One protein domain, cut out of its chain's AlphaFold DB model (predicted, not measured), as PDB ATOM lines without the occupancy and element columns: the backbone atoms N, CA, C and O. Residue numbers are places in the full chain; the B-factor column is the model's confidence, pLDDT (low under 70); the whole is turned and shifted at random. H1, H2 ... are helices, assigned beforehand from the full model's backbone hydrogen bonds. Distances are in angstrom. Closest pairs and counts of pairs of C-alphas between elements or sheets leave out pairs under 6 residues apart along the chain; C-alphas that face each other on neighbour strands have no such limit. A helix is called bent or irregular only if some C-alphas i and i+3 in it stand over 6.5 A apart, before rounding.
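Overview. This is residues 12 to 61 of the 133 residues of the protein "YdeI/OmpD-associated family protein" of candidate division KSB1 bacterium (UniProt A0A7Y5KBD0). Going along the printed part, you meet a leading stretch, residues 12 to 20, then helix H1, a turn, and the shorter helix H2 folding back on the other side, so that these parts make an open, loosely built frame with the two helices as opposite sides. From H2 a tail with no named element, residues 46 to 61, leads away toward the far end of the long axis. The printed part has 50 residues with two named helices, H1 then H2, and no named strand; the class is all helix, though under half of the residues, 20 of 50, are in named elements. The whole is only just compact, close to loose, with a radius of gyration of the C-alphas of 11.4 A, and is elongated, spanning 36 by 21 by 15 A.

Arrangement. Look first at H1, residues 21 to 32, and then, past a tight link of 5 residues, at H2, residues 38 to 45. The two are near each other: their closest C-alphas are 8.2 A apart, and 5 pairs of C-alphas lie within 10 A. In both helices every O i to N i+4 pair is within hydrogen-bond range.

Along the chain. Start at C-alpha 12, at (67.558, 105.558, 155.308). Find C-alpha 21 at (79.993, 119.004, 151.717); from there H1 runs 16.6 A to C-alpha 32 at (82.436, 115.673, 167.814). H2 begins at C-alpha 38 and ends 10.4 A away at C-alpha 45, at (80.764, 104.533, 156.851). Neither helix is bent.

Size, cuts and confidence. The two C-alphas farthest apart are those of Glu 38 and Lys 61, at 36.2 A. The printed part has no cut. The mean pLDDT of the printed part is 81.2; look to residues 51 to 61 for the model's low confidence, under 70.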
ATOM      1  N   PRO A  12      66.123 105.810 155.385       84.81
ATOM      2  CA  PRO A  12      67.558 105.558 155.308       84.81
ATOM      3  C   PRO A  12      68.140 105.989 153.958       84.81
ATOM      4  O   PRO A  12      67.569 105.719 152.896       84.81
ATOM      5  N   ARG A  13      69.287 106.671 153.990       87.00
ATOM      6  CA  ARG A  13      69.990 107.077 152.768       87.00
ATOM      7  C   ARG A  13      70.543 105.834 152.064       87.00
ATOM      8  O   ARG A  13      71.083 104.937 152.704       87.00
ATOM      9  N   ARG A  14      70.436 105.788 150.732       85.19
ATOM     10  CA  ARG A  14      70.992 104.683 149.936       85.19
ATOM     11  C   ARG A  14      72.529 104.768 149.922       85.19
ATOM     12  O   ARG A  14      73.050 105.875 149.783       85.19
ATOM     13  N   PRO A  15      73.269 103.643 149.935       81.44
ATOM     14  CA  PRO A  15      74.740 103.660 149.929       81.44
ATOM     15  C   PRO A  15      75.361 104.419 148.743       81.44
ATOM     16  O   PRO A  15      76.398 105.062 148.869       81.44
ATOM     17  N   LYS A  16      74.687 104.392 147.582       81.00
ATOM     18  CA  LYS A  16      75.132 105.041 146.334       81.00
ATOM     19  C   LYS A  16      74.699 106.511 146.195       81.00
ATOM     20  O   LYS A  16      74.884 107.079 145.114       81.00
ATOM     21  N   SER A  17      74.067 107.093 147.217       83.50
ATOM     22  CA  SER A  17      73.644 108.498 147.221       83.50
ATOM     23  C   SER A  17      74.845 109.444 147.280       83.50
ATOM     24  O   SER A  17      75.835 109.157 147.944       83.50
ATOM     25  N   ILE A  18      74.720 110.600 146.629       82.19
ATOM     26  CA  ILE A  18      75.699 111.688 146.735       82.19
ATOM     27  C   ILE A  18      75.609 112.296 148.143       82.19
ATOM     28  O   ILE A  18      74.512 112.413 148.698       82.19
ATOM     29  N   TRP A  19      76.745 112.668 148.729       85.75
ATOM     30  CA  TRP A  19      76.819 113.416 149.989       85.75
ATOM     31  C   TRP A  19      77.323 114.832 149.720       85.75
ATOM     32  O   TRP A  19      78.367 114.996 149.095       85.75
ATOM     33  N   SER A  20      76.582 115.837 150.192       83.38
ATOM     34  CA  SER A  20      77.003 117.237 150.112       83.38
ATOM     35  C   SER A  20      78.076 117.527 151.151       83.38
ATOM     36  O   SER A  20      78.017 116.997 152.260       83.38
ATOM     37  N   ALA A  21      79.015 118.404 150.822       81.88
ATOM     38  CA  ALA A  21      79.993 119.004 151.717       81.88
ATOM     39  C   ALA A  21      79.349 119.529 153.009       81.88
ATOM     40  O   ALA A  21      79.868 119.278 154.093       81.88
ATOM     41  N   ILE A  22      78.173 120.164 152.924       84.44
ATOM     42  CA  ILE A  22      77.430 120.615 154.115       84.44
ATOM     43  C   ILE A  22      77.041 119.426 155.007       84.44
ATOM     44  O   ILE A  22      77.249 119.477 156.217       84.44
ATOM     45  N   ASN A  23      76.520 118.335 154.433       89.50
ATOM     46  CA  ASN A  23      76.164 117.146 155.213       89.50
ATOM     47  C   ASN A  23      77.400 116.432 155.770       89.50
ATOM     48  O   ASN A  23      77.339 115.919 156.882       89.50
ATOM     49  N   LEU A  24      78.518 116.412 155.036       88.50
ATOM     50  CA  LEU A  24      79.783 115.864 155.533       88.50
ATOM     51  C   LEU A  24      80.276 116.658 156.751       88.50
ATOM     52  O   LEU A  24      80.556 116.060 157.788       88.50
ATOM     53  N   LYS A  25      80.278 117.994 156.660       89.44
ATOM     54  CA  LYS A  25      80.623 118.889 157.773       89.44
ATOM     55  C   LYS A  25      79.684 118.700 158.965       89.44
ATOM     56  O   LYS A  25      80.131 118.664 160.105       89.44
ATOM     57  N   ARG A  26      78.383 118.536 158.710       92.50
ATOM     58  CA  ARG A  26      77.380 118.300 159.755       92.50
ATOM     59  C   ARG A  26      77.598 116.971 160.472       92.50
ATOM     60  O   ARG A  26      77.484 116.924 161.690       92.50
ATOM     61  N   VAL A  27      77.930 115.905 159.741       91.75
ATOM     62  CA  VAL A  27      78.285 114.619 160.360       91.75
ATOM     63  C   VAL A  27      79.528 114.770 161.231       91.75
ATOM     64  O   VAL A  27      79.537 114.264 162.349       91.75
ATOM     65  N   GLU A  28      80.555 115.484 160.764       91.88
ATOM     66  CA  GLU A  28      81.767 115.737 161.551       91.88
ATOM     67  C   GLU A  28      81.458 116.491 162.857       91.88
ATOM     68  O   GLU A  28      81.884 116.070 163.931       91.88
ATOM     69  N   GLU A  29      80.665 117.563 162.778       96.12
ATOM     70  CA  GLU A  29      80.218 118.347 163.934       96.12
ATOM     71  C   GLU A  29      79.430 117.492 164.939       96.12
ATOM     72  O   GLU A  29      79.766 117.457 166.123       96.12
ATOM     73  N   LEU A  30      78.417 116.757 164.471       96.12
ATOM     74  CA  LEU A  30      77.585 115.911 165.331       96.12
ATOM     75  C   LEU A  30      78.384 114.757 165.946       96.12
ATOM     76  O   LEU A  30      78.109 114.358 167.074       96.12
ATOM     77  N   THR A  31      79.385 114.233 165.231       94.00
ATOM     78  CA  THR A  31      80.289 113.203 165.763       94.00
ATOM     79  C   THR A  31      81.124 113.771 166.908       94.00
ATOM     80  O   THR A  31      81.206 113.142 167.959       94.00
ATOM     81  N   LYS A  32      81.682 114.982 166.750       95.31
ATOM     82  CA  LYS A  32      82.436 115.673 167.814       95.31
ATOM     83  C   LYS A  32      81.581 115.948 169.053       95.31
ATOM     84  O   LYS A  32      82.095 115.904 170.162       95.31
ATOM     85  N   GLN A  33      80.288 116.206 168.864       96.38
ATOM     86  CA  GLN A  33      79.334 116.452 169.949       96.38
ATOM     87  C   GLN A  33      78.730 115.164 170.546       96.38
ATOM     88  O   GLN A  33      77.925 115.251 171.467       96.38
ATOM     89  N   GLY A  34      79.064 113.974 170.028       94.81
ATOM     90  CA  GLY A  34      78.477 112.709 170.490       94.81
ATOM     91  C   GLY A  34      76.989 112.535 170.151       94.81
ATOM     92  O   GLY A  34      76.322 111.678 170.718       94.81
ATOM     93  N   LEU A  35      76.456 113.329 169.216       96.06
ATOM     94  CA  LEU A  35      75.039 113.332 168.826       96.06
ATOM     95  C   LEU A  35      74.727 112.375 167.663       96.06
ATOM     96  O   LEU A  35      73.584 112.274 167.213       96.06
ATOM     97  N   MET A  36      75.739 111.679 167.140       95.38
ATOM     98  CA  MET A  36      75.563 110.693 166.078       95.38
ATOM     99  C   MET A  36      75.091 109.353 166.640       95.38
ATOM    100  O   MET A  36      75.803 108.691 167.387       95.38
ATOM    101  N   HIS A  37      73.917 108.907 166.199       93.50
ATOM    102  CA  HIS A  37      73.427 107.565 166.500       93.50
ATOM    103  C   HIS A  37      74.178 106.496 165.684       93.50
ATOM    104  O   HIS A  37      74.531 106.724 164.520       93.50
ATOM    105  N   GLU A  38      74.351 105.293 166.243       92.06
ATOM    106  CA  GLU A  38      75.096 104.191 165.612       92.06
ATOM    107  C   GLU A  38      74.583 103.832 164.211       92.06
ATOM    108  O   GLU A  38      75.360 103.604 163.283       92.06
ATOM    109  N   SER A  39      73.260 103.815 164.029       90.12
ATOM    110  CA  SER A  39      72.645 103.551 162.721       90.12
ATOM    111  C   SER A  39      73.034 104.603 161.674       90.12
ATOM    112  O   SER A  39      73.271 104.259 160.515       90.12
ATOM    113  N   GLY A  40      73.164 105.871 162.076       90.00
ATOM    114  CA  GLY A  40      73.634 106.955 161.216       90.00
ATOM    115  C   GLY A  40      75.111 106.805 160.850       90.00
ATOM    116  O   GLY A  40      75.473 106.980 159.685       90.00
ATOM    117  N   LEU A  41      75.950 106.410 161.814       90.12
ATOM    118  CA  LEU A  41      77.377 106.150 161.590       90.12
ATOM    119  C   LEU A  41      77.602 104.992 160.616       90.12
ATOM    120  O   LEU A  41      78.405 105.135 159.697       90.12
ATOM    121  N   LYS A  42      76.848 103.892 160.743       90.75
ATOM    122  CA  LYS A  42      76.926 102.757 159.805       90.75
ATOM    123  C   LYS A  42      76.626 103.189 158.367       90.75
ATOM    124  O   LYS A  42      77.361 102.837 157.448       90.75
ATOM    125  N   VAL A  43      75.587 104.003 158.163       89.88
ATOM    126  CA  VAL A  43      75.248 104.545 156.834       89.88
ATOM    127  C   VAL A  43      76.335 105.488 156.320       89.88
ATOM    128  O   VAL A  43      76.675 105.449 155.138       89.88
ATOM    129  N   PHE A  44      76.896 106.328 157.192       89.50
ATOM    130  CA  PHE A  44      77.989 107.222 156.827       89.50
ATOM    131  C   PHE A  44      79.254 106.452 156.433       89.50
ATOM    132  O   PHE A  44      79.884 106.804 155.440       89.50
ATOM    133  N   GLN A  45      79.613 105.390 157.154       88.81
ATOM    134  CA  GLN A  45      80.764 104.533 156.851       88.81
ATOM    135  C   GLN A  45      80.570 103.739 155.553       88.81
ATOM    136  O   GLN A  45      81.504 103.622 154.767       88.81
ATOM    137  N   ALA A  46      79.351 103.266 155.283       88.00
ATOM    138  CA  ALA A  46      79.012 102.532 154.063       88.00
ATOM    139  C   ALA A  46      78.865 103.419 152.806       88.00
ATOM    140  O   ALA A  46      78.486 102.923 151.741       88.00
ATOM    141  N   ARG A  47      79.102 104.735 152.908       87.50
ATOM    142  CA  ARG A  47      78.968 105.656 151.773       87.50
ATOM    143  C   ARG A  47      80.043 105.405 150.717       87.50
ATOM    144  O   ARG A  47      81.188 105.093 151.028       87.50
ATOM    145  N   ASP A  48      79.696 105.666 149.463       80.31
ATOM    146  CA  ASP A  48      80.681 105.732 148.384       80.31
ATOM    147  C   ASP A  48      81.519 107.016 148.507       80.31
ATOM    148  O   ASP A  48      81.047 108.117 148.208       80.31
ATOM    149  N   LEU A  49      82.777 106.878 148.942       76.31
ATOM    150  CA  LEU A  49      83.711 107.999 149.092       76.31
ATOM    151  C   LEU A  49      83.902 108.766 147.778       76.31
ATOM    152  O   LEU A  49      84.012 109.993 147.810       76.31
ATOM    153  N   LYS A  50      83.834 108.076 146.630       70.44
ATOM    154  CA  LYS A  50      83.963 108.682 145.297       70.44
ATOM    155  C   LYS A  50      82.753 109.531 144.906       70.44
ATOM    156  O   LYS A  50      82.808 110.155 143.856       70.44
ATOM    157  N   LYS A  51      81.671 109.560 145.696       66.69
ATOM    158  CA  LYS A  51      80.454 110.370 145.472       66.69
ATOM    159  C   LYS A  51      80.230 111.446 146.538       66.69
ATOM    160  O   LYS A  51      79.112 111.931 146.731       66.69
ATOM    161  N   SER A  52      81.294 111.817 147.235       62.41
ATOM    162  CA  SER A  52      81.314 112.921 148.193       62.41
ATOM    163  C   SER A  52      81.614 114.229 147.453       62.41
ATOM    164  O   SER A  52      82.493 114.236 146.596       62.41
ATOM    165  N   GLY A  53      80.902 115.322 147.745       57.91
ATOM    166  CA  GLY A  53      81.223 116.645 147.182       57.91
ATOM    167  C   GLY A  53      80.791 116.868 145.723       57.91
ATOM    168  O   GLY A  53      81.307 117.755 145.057       57.91
ATOM    169  N   GLN A  54      79.910 116.019 145.176       60.25
ATOM    170  CA  GLN A  54      79.554 116.033 143.744       60.25
ATOM    171  C   GLN A  54      78.221 116.715 143.429       60.25
ATOM    172  O   GLN A  54      77.752 116.645 142.289       60.25
ATOM    173  N   TYR A  55      77.567 117.336 144.414       59.00
ATOM    174  CA  TYR A  55      76.323 118.044 144.134       59.00
ATOM    175  C   TYR A  55      76.578 119.253 143.229       59.00
ATOM    176  O   TYR A  55      77.626 119.888 143.287       59.00
ATOM    177  N   SER A  56      75.601 119.580 142.384       48.91
ATOM    178  CA  SER A  56      75.710 120.626 141.357       48.91
ATOM    179  C   SER A  56      76.075 122.013 141.897       48.91
ATOM    180  O   SER A  56      76.659 122.804 141.167       48.91
ATOM    181  N   PHE A  57      75.755 122.308 143.160       55.94
ATOM    182  CA  PHE A  57      76.097 123.569 143.828       55.94
ATOM    183  C   PHE A  57      77.505 123.585 144.447       55.94
ATOM    184  O   PHE A  57      77.947 124.631 144.907       55.94
ATOM    185  N   GLU A  58      78.197 122.444 144.476       51.53
ATOM    186  CA  GLU A  58      79.558 122.280 145.018       51.53
ATOM    187  C   GLU A  58      80.612 122.232 143.908       51.53
ATOM    188  O   GLU A  58      81.808 122.223 144.180       51.53
ATOM    189  N   GLN A  59      80.180 122.212 142.646       53.69
ATOM    190  CA  GLN A  59      81.078 122.288 141.503       53.69
ATOM    191  C   GLN A  59      81.517 123.746 141.312       53.69
ATOM    192  O   GLN A  59      80.691 124.618 141.049       53.69
ATOM    193  N   GLU A  60      82.825 124.005 141.435       46.06
ATOM    194  CA  GLU A  60      83.434 125.347 141.341       46.06
ATOM    195  C   GLU A  60      83.153 126.058 140.015       46.06
ATOM    196  O   GLU A  60      83.135 127.286 139.944       46.06
ATOM    197  N   LYS A  61      82.916 125.295 138.946       50.06
ATOM    198  CA  LYS A  61      82.577 125.862 137.647       50.06
ATOM    199  C   LYS A  61      81.058 125.951 137.530       50.06
ATOM    200  O   LYS A  61      80.409 124.902 137.540       50.06
TER     201      LYS A  61